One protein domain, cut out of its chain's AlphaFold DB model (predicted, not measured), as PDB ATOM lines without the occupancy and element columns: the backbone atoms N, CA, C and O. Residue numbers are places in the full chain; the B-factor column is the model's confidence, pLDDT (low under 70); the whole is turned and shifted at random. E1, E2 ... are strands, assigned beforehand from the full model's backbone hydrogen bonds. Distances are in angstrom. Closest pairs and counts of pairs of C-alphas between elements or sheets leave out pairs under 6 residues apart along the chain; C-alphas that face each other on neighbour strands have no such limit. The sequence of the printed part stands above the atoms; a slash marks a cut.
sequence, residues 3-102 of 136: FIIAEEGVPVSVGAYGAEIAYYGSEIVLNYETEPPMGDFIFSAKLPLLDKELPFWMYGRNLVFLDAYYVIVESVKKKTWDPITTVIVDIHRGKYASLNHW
ATOM      1  N   PHE A   3      51.098  43.862  41.631       96.12
ATOM      2  CA  PHE A   3      50.726  42.529  41.172       96.12
ATOM      3  C   PHE A   3      50.565  41.623  42.391       96.12
ATOM      4  O   PHE A   3      51.502  41.481  43.182       96.12
ATOM      5  N   ILE A   4      49.373  41.057  42.565       97.12
ATOM      6  CA  ILE A   4      48.984  40.300  43.756       97.12
ATOM      7  C   ILE A   4      48.569  38.892  43.334       97.12
ATOM      8  O   ILE A   4      47.704  38.721  42.479       97.12
ATOM      9  N   ILE A   5      49.152  37.882  43.976       97.38
ATOM     10  CA  ILE A   5      48.655  36.507  43.901       97.38
ATOM     11  C   ILE A   5      47.698  36.305  45.070       97.38
ATOM     12  O   ILE A   5      48.112  36.426  46.223       97.38
ATOM     13  N   ALA A   6      46.425  36.056  44.774       97.31
ATOM     14  CA  ALA A   6      45.426  35.794  45.800       97.31
ATOM     15  C   ALA A   6      45.515  34.347  46.313       97.31
ATOM     16  O   ALA A   6      46.066  33.461  45.656       97.31
ATOM     17  N   GLU A   7      44.921  34.115  47.478       96.81
ATOM     18  CA  GLU A   7      44.686  32.791  48.049       96.81
ATOM     19  C   GLU A   7      43.176  32.593  48.229       96.81
ATOM     20  O   GLU A   7      42.436  33.564  48.416       96.81
ATOM     21  N   GLU A   8      42.709  31.345  48.157       96.06
ATOM     22  CA  GLU A   8      41.288  31.030  48.331       96.06
ATOM     23  C   GLU A   8      40.794  31.509  49.690       96.06
ATOM     24  O   GLU A   8      41.432  31.259  50.713       96.06
ATOM     25  N   GLY A   9      39.659  32.202  49.716       96.06
ATOM     26  CA  GLY A   9      39.036  32.625  50.962       96.06
ATOM     27  C   GLY A   9      39.760  33.733  51.727       96.06
ATOM     28  O   GLY A   9      39.189  34.273  52.677       96.06
ATOM     29  N   VAL A  10      40.973  34.118  51.322       96.75
ATOM     30  CA  VAL A  10      41.762  35.160  51.981       96.75
ATOM     31  C   VAL A  10      41.419  36.524  51.373       96.75
ATOM     32  O   VAL A  10      41.614  36.725  50.171       96.75
ATOM     33  N   PRO A  11      40.930  37.494  52.169       96.38
ATOM     34  CA  PRO A  11      40.614  38.825  51.666       96.38
ATOM     35  C   PRO A  11      41.842  39.566  51.135       96.38
ATOM     36  O   PRO A  11      42.844  39.722  51.834       96.38
ATOM     37  N   VAL A  12      41.721  40.094  49.920       96.50
ATOM     38  CA  VAL A  12      42.719  40.953  49.280       96.50
ATOM     39  C   VAL A  12      42.278  42.415  49.351       96.50
ATOM     40  O   VAL A  12      41.109  42.745  49.127       96.50
ATOM     41  N   SER A  13      43.242  43.294  49.631       94.50
ATOM     42  CA  SER A  13      43.084  44.750  49.598       94.50
ATOM     43  C   SER A  13      44.145  45.387  48.703       94.50
ATOM     44  O   SER A  13      45.258  44.877  48.581       94.50
ATOM     45  N   VAL A  14      43.800  46.513  48.084       94.31
ATOM     46  CA  VAL A  14      44.567  47.181  47.030       94.31
ATOM     47  C   VAL A  14      44.789  48.649  47.386       94.31
ATOM     48  O   VAL A  14      43.877  49.342  47.837       94.31
ATOM     49  N   GLY A  15      46.014  49.135  47.178       91.81
ATOM     50  CA  GLY A  15      46.369  50.540  47.377       91.81
ATOM     51  C   GLY A  15      45.939  51.455  46.223       91.81
ATOM     52  O   GLY A  15      45.511  51.008  45.161       91.81
ATOM     53  N   ALA A  16      46.131  52.766  46.393       88.88
ATOM     54  CA  ALA A  16      45.702  53.800  45.438       88.88
ATOM     55  C   ALA A  16      46.283  53.668  44.014       88.88
ATOM     56  O   ALA A  16      45.776  54.280  43.081       88.88
ATOM     57  N   TYR A  17      47.351  52.889  43.824       90.44
ATOM     58  CA  TYR A  17      47.992  52.704  42.518       90.44
ATOM     59  C   TYR A  17      47.326  51.637  41.636       90.44
ATOM     60  O   TYR A  17      47.835  51.377  40.539       90.44
ATOM     61  N   GLY A  18      46.243  51.010  42.108       94.81
ATOM     62  CA  GLY A  18      45.603  49.878  41.441       94.81
ATOM     63  C   GLY A  18      46.426  48.596  41.537       94.81
ATOM     64  O   GLY A  18      47.596  48.611  41.937       94.81
ATOM     65  N   ALA A  19      45.819  47.483  41.146       97.50
ATOM     66  CA  ALA A  19      46.483  46.189  41.140       97.50
ATOM     67  C   ALA A  19      45.937  45.279  40.049       97.50
ATOM     68  O   ALA A  19      44.757  45.325  39.713       97.50
ATOM     69  N   GLU A  20      46.802  44.415  39.548       97.81
ATOM     70  CA  GLU A  20      46.413  43.185  38.880       97.81
ATOM     71  C   GLU A  20      46.436  42.062  39.912       97.81
ATOM     72  O   GLU A  20      47.437  41.861  40.603       97.81
ATOM     73  N   ILE A  21      45.309  41.374  40.058       97.88
ATOM     74  CA  ILE A  21      45.148  40.288  41.017       97.88
ATOM     75  C   ILE A  21      44.918  39.008  40.230       97.88
ATOM     76  O   ILE A  21      43.983  38.940  39.429       97.88
ATOM     77  N   ALA A  22      45.753  38.004  40.480       97.31
ATOM     78  CA  ALA A  22      45.689  36.712  39.821       97.31
ATOM     79  C   ALA A  22      45.390  35.583  40.817       97.31
ATOM     80  O   ALA A  22      45.921  35.556  41.930       97.31
ATOM     81  N   TYR A  23      44.568  34.624  40.393       97.19
ATOM     82  CA  TYR A  23      44.229  33.416  41.144       97.19
ATOM     83  C   TYR A  23      43.976  32.246  40.187       97.19
ATOM     84  O   TYR A  23      43.083  32.321  39.351       97.19
ATOM     85  N   TYR A  24      44.768  31.169  40.280       93.38
ATOM     86  CA  TYR A  24      44.624  29.939  39.471       93.38
ATOM     87  C   TYR A  24      44.365  30.155  37.961       93.38
ATOM     88  O   TYR A  24      43.562  29.461  37.341       93.38
ATOM     89  N   GLY A  25      45.089  31.097  37.346       90.44
ATOM     90  CA  GLY A  25      44.973  31.400  35.911       90.44
ATOM     91  C   GLY A  25      43.847  32.374  35.553       90.44
ATOM     92  O   GLY A  25      43.638  32.655  34.375       90.44
ATOM     93  N   SER A  26      43.153  32.900  36.554       93.81
ATOM     94  CA  SER A  26      42.165  33.961  36.418       93.81
ATOM     95  C   SER A  26      42.718  35.282  36.907       93.81
ATOM     96  O   SER A  26      43.524  35.312  37.833       93.81
ATOM     97  N   GLU A  27      42.254  36.375  36.310       96.56
ATOM     98  CA  GLU A  27      42.795  37.708  36.557       96.56
ATOM     99  C   GLU A  27      41.675  38.746  36.666       96.56
ATOM    100  O   GLU A  27      40.668  38.690  35.952       96.56
ATOM    101  N   ILE A  28      41.881  39.730  37.537       97.62
ATOM    102  CA  ILE A  28      41.100  40.965  37.598       97.62
ATOM    103  C   ILE A  28      42.056  42.144  37.765       97.62
ATOM    104  O   ILE A  28      42.969  42.116  38.587       97.62
ATOM    105  N   VAL A  29      41.853  43.190  36.969       98.12
ATOM    106  CA  VAL A  29      42.675  44.404  37.004       98.12
ATOM    107  C   VAL A  29      41.850  45.548  37.562       98.12
ATOM    108  O   VAL A  29      40.812  45.887  36.998       98.12
ATOM    109  N   LEU A  30      42.330  46.154  38.643       98.00
ATOM    110  CA  LEU A  30      41.723  47.302  39.301       98.00
ATOM    111  C   LEU A  30      42.459  48.589  38.933       98.00
ATOM    112  O   LEU A  30      43.656  48.725  39.196       98.00
ATOM    113  N   ASN A  31      41.722  49.559  38.395       97.44
ATOM    114  CA  ASN A  31      42.217  50.897  38.084       97.44
ATOM    115  C   ASN A  31      41.554  51.908  39.013       97.44
ATOM    116  O   ASN A  31      40.334  51.910  39.159       97.44
ATOM    117  N   TYR A  32      42.359  52.733  39.681       96.94
ATOM    118  CA  TYR A  32      41.855  53.707  40.645       96.94
ATOM    119  C   TYR A  32      40.940  54.733  39.968       96.94
ATOM    120  O   TYR A  32      41.287  55.274  38.919       96.94
ATOM    121  N   GLU A  33      39.804  55.029  40.600       96.75
ATOM    122  CA  GLU A  33      38.832  56.016  40.119       96.75
ATOM    123  C   GLU A  33      38.677  57.180  41.099       96.75
ATOM    124  O   GLU A  33      38.776  58.345  40.715       96.75
ATOM    125  N   THR A  34      38.394  56.881  42.369       95.81
ATOM    126  CA  THR A  34      38.105  57.892  43.394       95.81
ATOM    127  C   THR A  34      38.217  57.294  44.794       95.81
ATOM    128  O   THR A  34      38.363  56.088  44.967       95.81
ATOM    129  N   GLU A  35      38.080  58.128  45.817       94.94
ATOM    130  CA  GLU A  35      37.858  57.716  47.202       94.94
ATOM    131  C   GLU A  35      36.770  58.592  47.845       94.94
ATOM    132  O   GLU A  35      36.610  59.754  47.456       94.94
ATOM    133  N   PRO A  36      35.982  58.072  48.800       92.62
ATOM    134  CA  PRO A  36      35.169  58.916  49.662       92.62
ATOM    135  C   PRO A  36      36.070  59.627  50.697       92.62
ATOM    136  O   PRO A  36      37.119  59.097  51.055       92.62
ATOM    137  N   PRO A  37      35.659  60.778  51.266       86.69
ATOM    138  CA  PRO A  37      36.516  61.614  52.126       86.69
ATOM    139  C   PRO A  37      37.173  60.934  53.345       86.69
ATOM    140  O   PRO A  37      38.101  61.493  53.923       86.69
ATOM    141  N   MET A  38      36.662  59.778  53.782       83.69
ATOM    142  CA  MET A  38      37.171  58.994  54.915       83.69
ATOM    143  C   MET A  38      36.977  57.485  54.688       83.69
ATOM    144  O   MET A  38      36.586  56.767  55.608       83.69
ATOM    145  N   GLY A  39      37.160  56.992  53.465       84.56
ATOM    146  CA  GLY A  39      37.013  55.559  53.196       84.56
ATOM    147  C   GLY A  39      38.005  55.042  52.173       84.56
ATOM    148  O   GLY A  39      38.896  55.760  51.737       84.56
ATOM    149  N   ASP A  40      37.851  53.767  51.840       92.94
ATOM    150  CA  ASP A  40      38.801  53.062  50.991       92.94
ATOM    151  C   ASP A  40      38.688  53.470  49.520       92.94
ATOM    152  O   ASP A  40      37.657  53.966  49.054       92.94
ATOM    153  N   PHE A  41      39.766  53.217  48.783       96.25
ATOM    154  CA  PHE A  41      39.858  53.497  47.359       96.25
ATOM    155  C   PHE A  41      38.814  52.697  46.559       96.25
ATOM    156  O   PHE A  41      38.553  51.520  46.832       96.25
ATOM    157  N   ILE A  42      38.236  53.345  45.550       97.62
ATOM    158  CA  ILE A  42      37.238  52.793  44.634       97.62
ATOM    159  C   ILE A  42      37.862  52.675  43.246       97.62
ATOM    160  O   ILE A  42      38.555  53.582  42.777       97.62
ATOM    161  N   PHE A  43      37.587  51.556  42.588       98.19
ATOM    162  CA  PHE A  43      38.225  51.153  41.345       98.19
ATOM    163  C   PHE A  43      37.191  50.790  40.283       98.19
ATOM    164  O   PHE A  43      36.143  50.207  40.580       98.19
ATOM    165  N   SER A  44      37.523  51.071  39.027       97.94
ATOM    166  CA  SER A  44      36.988  50.316  37.902       97.94
ATOM    167  C   SER A  44      37.743  48.998  37.795       97.94
ATOM    168  O   SER A  44      38.914  48.893  38.166       97.94
ATOM    169  N   ALA A  45      37.060  47.974  37.297       97.81
ATOM    170  CA  ALA A  45      37.615  46.637  37.205       97.81
ATOM    171  C   ALA A  45      37.478  46.085  35.796       97.81
ATOM    172  O   ALA A  45      36.413  46.167  35.183       97.81
ATOM    173  N   LYS A  46      38.559  45.491  35.303       97.94
ATOM    174  CA  LYS A  46      38.613  44.808  34.018       97.94
ATOM    175  C   LYS A  46      38.852  43.320  34.243       97.94
ATOM    176  O   LYS A  46      39.677  42.953  35.072       97.94
ATOM    177  N   LEU A  47      38.153  42.490  33.475       97.75
ATOM    178  CA  LEU A  47      38.374  41.054  33.344       97.75
ATOM    179  C   LEU A  47      39.250  40.824  32.100       97.75
ATOM    180  O   LEU A  47      38.723  40.883  30.982       97.75
ATOM    181  N   PRO A  48      40.573  40.615  32.244       96.12
ATOM    182  CA  PRO A  48      41.494  40.565  31.108       96.12
ATOM    183  C   PRO A  48      41.187  39.421  30.140       96.12
ATOM    184  O   PRO A  48      41.172  39.650  28.933       96.12
ATOM    185  N   LEU A  49      40.835  38.237  30.659       93.94
ATOM    186  CA  LEU A  49      40.478  37.056  29.858       93.94
ATOM    187  C   LEU A  49      39.325  37.302  28.874       93.94
ATOM    188  O   LEU A  49      39.224  36.622  27.854       93.94
ATOM    189  N   LEU A  50      38.454  38.262  29.181       95.94
ATOM    190  CA  LEU A  50      37.264  38.577  28.393       95.94
ATOM    191  C   LEU A  50      37.359  39.911  27.659       95.94
ATOM    192  O   LEU A  50      36.444  40.246  26.912       95.94
ATOM    193  N   ASP A  51      38.422  40.681  27.901       95.88
ATOM    194  CA  ASP A  51      38.551  42.077  27.480       95.88
ATOM    195  C   ASP A  51      37.304  42.923  27.826       95.88
ATOM    196  O   ASP A  51      36.835  43.745  27.040       95.88
ATOM    197  N   LYS A  52      36.733  42.705  29.021       96.25
ATOM    198  CA  LYS A  52      35.509  43.377  29.490       96.25
ATOM    199  C   LYS A  52      35.737  44.176  30.761       96.25
ATOM    200  O   LYS A  52      36.466  43.748  31.648       96.25
ATOM    201  N   GLU A  53      35.054  45.308  30.874       97.25
ATOM    202  CA  GLU A  53      35.004  46.114  32.096       97.25
ATOM    203  C   GLU A  53      33.715  45.810  32.872       97.25
ATOM    204  O   GLU A  53      32.659  45.604  32.271       97.25
ATOM    205  N   LEU A  54      33.780  45.803  34.204       98.00
ATOM    206  CA  LEU A  54      32.585  45.663  35.030       98.00
ATOM    207  C   LEU A  54      31.691  46.922  34.896       98.00
ATOM    208  O   LEU A  54      32.192  48.053  34.844       98.00
ATOM    209  N   PRO A  55      30.350  46.779  34.851       97.62
ATOM    210  CA  PRO A  55      29.415  47.899  34.728       97.62
ATOM    211  C   PRO A  55      29.239  48.683  36.038       97.62
ATOM    212  O   PRO A  55      28.463  49.637  36.090       97.62
ATOM    213  N   PHE A  56      29.969  48.319  37.088       98.06
ATOM    214  CA  PHE A  56      29.993  48.969  38.394       98.06
ATOM    215  C   PHE A  56      31.439  49.252  38.812       98.06
ATOM    216  O   PHE A  56      32.386  48.767  38.192       98.06
ATOM    217  N   TRP A  57      31.598  50.066  39.847       98.12
ATOM    218  CA  TRP A  57      32.874  50.213  40.537       98.12
ATOM    219  C   TRP A  57      32.879  49.364  41.798       98.12
ATOM    220  O   TRP A  57      31.837  48.886  42.247       98.12
ATOM    221  N   MET A  58      34.054  49.170  42.371       97.44
ATOM    222  CA  MET A  58      34.225  48.350  43.559       97.44
ATOM    223  C   MET A  58      35.232  48.966  44.512       97.44
ATOM    224  O   MET A  58      36.161  49.648  44.086       97.44
ATOM    225  N   TYR A  59      35.064  48.704  45.800       97.25
ATOM    226  CA  TYR A  59      36.100  49.019  46.768       97.25
ATOM    227  C   TYR A  59      37.275  48.061  46.597       97.25
ATOM    228  O   TYR A  59      37.086  46.857  46.437       97.25
ATOM    229  N   GLY A  60      38.498  48.581  46.684       95.69
ATOM    230  CA  GLY A  60      39.721  47.769  46.681       95.69
ATOM    231  C   GLY A  60      39.981  47.088  48.020       95.69
ATOM    232  O   GLY A  60      41.121  47.051  48.464       95.69
ATOM    233  N   ARG A  61      38.938  46.614  48.698       94.19
ATOM    234  CA  ARG A  61      39.009  45.909  49.981       94.19
ATOM    235  C   ARG A  61      38.101  44.693  49.926       94.19
ATOM    236  O   ARG A  61      37.102  44.714  49.208       94.19
ATOM    237  N   ASN A  62      38.408  43.682  50.731       94.12
ATOM    238  CA  ASN A  62      37.579  42.482  50.853       94.12
ATOM    239  C   ASN A  62      37.282  41.801  49.504       94.12
ATOM    240  O   ASN A  62      36.184  41.284  49.305       94.12
ATOM    241  N   LEU A  63      38.245  41.792  48.576       97.06
ATOM    242  CA  LEU A  63      38.141  40.944  47.392       97.06
ATOM    243  C   LEU A  63      38.458  39.514  47.820       97.06
ATOM    244  O   LEU A  63      39.579  39.242  48.247       97.06
ATOM    245  N   VAL A  64      37.478  38.617  47.744       97.88
ATOM    246  CA  VAL A  64      37.622  37.233  48.215       97.88
ATOM    247  C   VAL A  64      37.351  36.280  47.065       97.88
ATOM    248  O   VAL A  64      36.223  36.190  46.582       97.88
ATOM    249  N   PHE A  65      38.382  35.562  46.631       97.38
ATOM    250  CA  PHE A  65      38.233  34.492  45.650       97.38
ATOM    251  C   PHE A  65      37.633  33.268  46.338       97.38
ATOM    252  O   PHE A  65      38.150  32.818  47.360       97.38
ATOM    253  N   LEU A  66      36.524  32.767  45.796       95.69
ATOM    254  CA  LEU A  66      35.911  31.519  46.258       95.69
ATOM    255  C   LEU A  66      36.547  30.315  45.574       95.69
ATOM    256  O   LEU A  66      36.707  29.274  46.190       95.69
ATOM    257  N   ASP A  67      36.886  30.475  44.300       93.94
ATOM    258  CA  ASP A  67      37.590  29.507  43.474       93.94
ATOM    259  C   ASP A  67      38.170  30.233  42.240       93.94
ATOM    260  O   ASP A  67      38.241  31.465  42.188       93.94
ATOM    261  N   ALA A  68      38.619  29.476  41.235       94.31
ATOM    262  CA  ALA A  68      39.165  30.046  40.005       94.31
ATOM    263  C   ALA A  68      38.131  30.841  39.182       94.31
ATOM    264  O   ALA A  68      38.522  31.604  38.307       94.31
ATOM    265  N   TYR A  69      36.831  30.687  39.410       95.50
ATOM    266  CA  TYR A  69      35.770  31.305  38.615       95.50
ATOM    267  C   TYR A  69      35.124  32.494  39.317       95.50
ATOM    268  O   TYR A  69      34.730  33.450  38.647       95.50
ATOM    269  N   TYR A  70      35.014  32.450  40.644       97.19
ATOM    270  CA  TYR A  70      34.194  33.389  41.396       97.19
ATOM    271  C   TYR A  70      34.999  34.248  42.363       97.19
ATOM    272  O   TYR A  70      35.786  33.757  43.174       97.19
ATOM    273  N   VAL A  71      34.715  35.550  42.340       97.75
ATOM    274  CA  VAL A  71      35.211  36.511  43.331       97.75
ATOM    275  C   VAL A  71      34.047  37.282  43.948       97.75
ATOM    276  O   VAL A  71      33.157  37.762  43.241       97.75
ATOM    277  N   ILE A  72      34.045  37.389  45.276       98.12
ATOM    278  CA  ILE A  72      33.137  38.251  46.034       98.12
ATOM    279  C   ILE A  72      33.784  39.614  46.215       98.12
ATOM    280  O   ILE A  72      34.963  39.714  46.557       98.12
ATOM    281  N   VAL A  73      32.996  40.663  45.993       98.12
ATOM    282  CA  VAL A  73      33.466  42.042  46.042       98.12
ATOM    283  C   VAL A  73      32.429  42.988  46.638       98.12
ATOM    284  O   VAL A  73      31.222  42.747  46.559       98.12
ATOM    285  N   GLU A  74      32.890  44.112  47.184       97.62
ATOM    286  CA  GLU A  74      32.030  45.237  47.558       97.62
ATOM    287  C   GLU A  74      31.890  46.200  46.375       97.62
ATOM    288  O   GLU A  74      32.861  46.833  45.962       97.62
ATOM    289  N   SER A  75      30.683  46.320  45.827       97.56
ATOM    290  CA  SER A  75      30.387  47.123  44.639       97.56
ATOM    291  C   SER A  75      29.595  48.392  44.952       97.56
ATOM    292  O   SER A  75      28.838  48.448  45.922       97.56
ATOM    293  N   VAL A  76      29.740  49.388  44.082       97.44
ATOM    294  CA  VAL A  76      28.966  50.633  44.045       97.44
ATOM    295  C   VAL A  76      28.670  51.017  42.598       97.44
ATOM    296  O   VAL A  76      29.362  50.613  41.658       97.44
ATOM    297  N   LYS A  77      27.642  51.840  42.380       97.25
ATOM    298  CA  LYS A  77      27.396  52.403  41.046       97.25
ATOM    299  C   LYS A  77      28.582  53.274  40.625       97.25
ATOM    300  O   LYS A  77      29.211  53.935  41.449       97.25
ATOM    301  N   LYS A  78      28.875  53.313  39.320       97.06
ATOM    302  CA  LYS A  78      29.932  54.198  38.808       97.06
ATOM    303  C   LYS A  78      29.648  55.640  39.231       97.06
ATOM    304  O   LYS A  78      28.504  56.095  39.157       97.06
ATOM    305  N   LYS A  79      30.698  56.364  39.618       96.06
ATOM    306  CA  LYS A  79      30.647  57.754  40.106       96.06
ATOM    307  C   LYS A  79      29.882  57.939  41.422       96.06
ATOM    308  O   LYS A  79      29.501  59.062  41.741       96.06
ATOM    309  N   THR A  80      29.669  56.869  42.186       95.44
ATOM    310  CA  THR A  80      29.147  56.936  43.555       95.44
ATOM    311  C   THR A  80      30.051  56.157  44.511       95.44
ATOM    312  O   THR A  80      30.958  55.444  44.089       95.44
ATOM    313  N   TRP A  81      29.814  56.328  45.810       94.44
ATOM    314  CA  TRP A  81      30.424  55.550  46.897       94.44
ATOM    315  C   TRP A  81      29.362  54.860  47.774       94.44
ATOM    316  O   TRP A  81      29.680  54.198  48.748       94.44
ATOM    317  N   ASP A  82      28.081  55.047  47.456       92.88
ATOM    318  CA  ASP A  82      26.937  54.508  48.194       92.88
ATOM    319  C   ASP A  82      25.731  54.378  47.234       92.88
ATOM    320  O   ASP A  82      25.664  55.133  46.246       92.88
ATOM    321  N   PRO A  83      24.794  53.436  47.459       93.88
ATOM    322  CA  PRO A  83      24.862  52.325  48.416       93.88
ATOM    323  C   PRO A  83      25.888  51.265  48.011       93.88
ATOM    324  O   PRO A  83      26.088  51.013  46.822       93.88
ATOM    325  N   ILE A  84      26.513  50.648  49.015       95.38
ATOM    326  CA  ILE A  84      27.412  49.502  48.842       95.38
ATOM    327  C   ILE A  84      26.579  48.224  48.789       95.38
ATOM    328  O   ILE A  84      25.674  48.034  49.601       95.38
ATOM    329  N   THR A  85      26.897  47.328  47.859       96.44
ATOM    330  CA  THR A  85      26.314  45.983  47.803       96.44
ATOM    331  C   THR A  85      27.391  44.942  47.555       96.44
ATOM    332  O   THR A  85      28.336  45.172  46.801       96.44
ATOM    333  N   THR A  86      27.241  43.770  48.161       97.69
ATOM    334  CA  THR A  86      28.098  42.623  47.870       97.69
ATOM    335  C   THR A  86      27.677  41.998  46.546       97.69
ATOM    336  O   THR A  86      26.497  41.712  46.327       97.69
ATOM    337  N   VAL A  87      28.645  41.789  45.660       98.00
ATOM    338  CA  VAL A  87      28.457  41.182  44.342       98.00
ATOM    339  C   VAL A  87      29.380  39.981  44.212       98.00
ATOM    340  O   VAL A  87      30.526  40.021  44.651       98.00
ATOM    341  N   ILE A  88      28.872  38.925  43.587       98.06
ATOM    342  CA  ILE A  88      29.663  37.778  43.147       98.06
ATOM    343  C   ILE A  88      29.880  37.926  41.645       98.06
ATOM    344  O   ILE A  88      28.923  38.146  40.902       98.06
ATOM    345  N   VAL A  89      31.129  37.834  41.198       98.25
ATOM    346  CA  VAL A  89      31.514  37.952  39.788       98.25
ATOM    347  C   VAL A  89      32.058  36.616  39.303       98.25
ATOM    348  O   VAL A  89      33.003  36.097  39.884       98.25
ATOM    349  N   ASP A  90      31.482  36.097  38.220       97.38
ATOM    350  CA  ASP A  90      32.049  35.021  37.408       97.38
ATOM    351  C   ASP A  90      33.031  35.648  36.410       97.38
ATOM    352  O   ASP A  90      32.635  36.231  35.389       97.38
ATOM    353  N   ILE A  91      34.320  35.562  36.730       96.25
ATOM    354  CA  ILE A  91      35.389  36.220  35.972       96.25
ATOM    355  C   ILE A  91      35.661  35.543  34.622       96.25
ATOM    356  O   ILE A  91      36.201  36.177  33.718       96.25
ATOM    357  N   HIS A  92      35.231  34.289  34.449       95.25
ATOM    358  CA  HIS A  92      35.408  33.515  33.212       95.25
ATOM    359  C   HIS A  92      34.264  33.689  32.228       95.25
ATOM    360  O   HIS A  92      34.465  33.574  31.022       95.25
ATOM    361  N   ARG A  93      33.046  33.933  32.712       95.12
ATOM    362  CA  ARG A  93      31.873  34.112  31.844       95.12
ATOM    363  C   ARG A  93      31.468  35.567  31.690       95.12
ATOM    364  O   ARG A  93      30.630  35.866  30.838       95.12
ATOM    365  N   GLY A  94      32.035  36.462  32.496       95.62
ATOM    366  CA  GLY A  94      31.669  37.868  32.483       95.62
ATOM    367  C   GLY A  94      30.209  38.013  32.877       95.62
ATOM    368  O   GLY A  94      29.403  38.589  32.140       95.62
ATOM    369  N   LYS A  95      29.868  37.400  34.007       97.38
ATOM    370  CA  LYS A  95      28.559  37.506  34.639       97.38
ATOM    371  C   LYS A  95      28.739  37.928  36.082       97.38
ATOM    372  O   LYS A  95      29.787  37.702  36.675       97.38
ATOM    373  N   TYR A  96      27.711  38.526  36.653       98.19
ATOM    374  CA  TYR A  96      27.716  38.882  38.061       98.19
ATOM    375  C   TYR A  96      26.319  38.759  38.656       98.19
ATOM    376  O   TYR A  96      25.321  38.832  37.940       98.19
ATOM    377  N   ALA A  97      26.255  38.590  39.969       97.69
ATOM    378  CA  ALA A  97      25.019  38.565  40.730       97.69
ATOM    379  C   ALA A  97      25.169  39.452  41.969       97.69
ATOM    380  O   ALA A  97      26.133  39.333  42.728       97.69
ATOM    381  N   SER A  98      24.216  40.362  42.166       95.94
ATOM    382  CA  SER A  98      24.132  41.188  43.373       95.94
ATOM    383  C   SER A  98      23.434  40.409  44.476       95.94
ATOM    384  O   SER A  98      22.352  39.867  44.262       95.94
ATOM    385  N   LEU A  99      24.005  40.423  45.679       94.94
ATOM    386  CA  LEU A  99      23.350  39.892  46.875       94.94
ATOM    387  C   LEU A  99      22.424  40.923  47.539       94.94
ATOM    388  O   LEU A  99      21.856  40.653  48.593       94.94
ATOM    389  N   ASN A 100      22.274  42.109  46.933       91.88
ATOM    390  CA  ASN A 100      21.386  43.221  47.313       91.88
ATOM    391  C   ASN A 100      21.649  43.870  48.680       91.88
ATOM    392  O   ASN A 100      21.133  44.954  48.942       91.88
ATOM    393  N   HIS A 101      22.481  43.255  49.511       94.38
ATOM    394  CA  HIS A 101      22.909  43.747  50.813       94.38
ATOM    395  C   HIS A 101      24.430  43.889  50.856       94.38
ATOM    396  O   HIS A 101      25.153  43.298  50.050       94.38
ATOM    397  N   TRP A 102      24.918  44.672  51.815       95.94
ATOM    398  CA  TRP A 102      26.342  44.806  52.101       95.94
ATOM    399  C   TRP A 102      26.766  43.840  53.211       95.94
ATOM    400  O   TRP A 102      26.452  44.035  54.385       95.94
TER     401      TRP A 102
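Overview. This is residues 3 to 102 of the 136 residues of an uncharacterized protein of Lachnoanaerobaculum sp. MSX33 (UniProt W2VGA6). One strongly twisted sheet of eight strands curls like part of a barrel and folds back on itself, with E1, E2, E3 and E4 in one leaf facing E6, E7 and E8 in the other, and the bent strand E5 as the hinge between them. The curl is not closed: the edge strands E1 and E8 stay apart. The printed part has 100 residues, with no named helix and eight named strands that follow along the chain in the same order as across the sheet, E1 to E8; the sheet is mixed, parallel between E1 and E2 and antiparallel in its other pairs. The class is all strand, though under half of the residues, 48 of 100, are in named elements. The whole is compact, with a radius of gyration of the C-alphas of 12.1 A and a rounded outline spanning 35 by 27 by 25 A.

Along the chain. The longest strand by residues is E3, residues 26 to 34, 25.3 A from first to last C-alpha. E4 is residues 42 to 47, 16.3 A, and E5 residues 52 to 59, 18.2 A. E6 is residues 70 to 76, 18.2 A, E7 residues 85 to 90, 16.2 A, and E8 residues 95 to 98, its last C-alpha at (24.132, 41.188, 43.373). E2 is residues 19 to 23, and E1 is residues 3 to 5, with C-alpha 3 at (50.726, 42.529, 41.172).

Arrangement. E2 to E8 form a meander, each strand the antiparallel neighbour of the one before. E3 and E4 are a hairpin, with N 31 and O 44 2.9 A apart, within hydrogen-bond range. E2 and E3 are a hairpin too, with N 21 and O 28 at 2.9 A. E1 is parallel to E2 at 23 degrees, with N 4 and O 20 at 2.9 A. On the other side of E4 is E5, with N 43 and O 58 at 2.8 A. E5 bends by 79 degrees at Pro 55. E6 pairs in a staggered way, with E5 over residues 75 to 76, where N 57 and O 76 are 2.9 A apart, and with E7 over residues 70 to 75, where N 73 and O 87 are 2.9 A apart. E7 and E8 are antiparallel at 158 degrees, with N 88 and O 97 at 2.9 A. The leaves of this folded sheet, one sheet bent back on itself, face each other with 16 pairs of C-alphas within 11 A. Residues 64 to 65 pair antiparallel with residues 71 to 72 of E6.

Size, cuts and confidence. The C-alphas of Gly 25 and Pro 37, the two farthest apart, are 35.3 A apart. The long link is E1 to E2, 13 residues. The printed part has no cut. Its mean pLDDT is 95.8, and no printed residue is under 70.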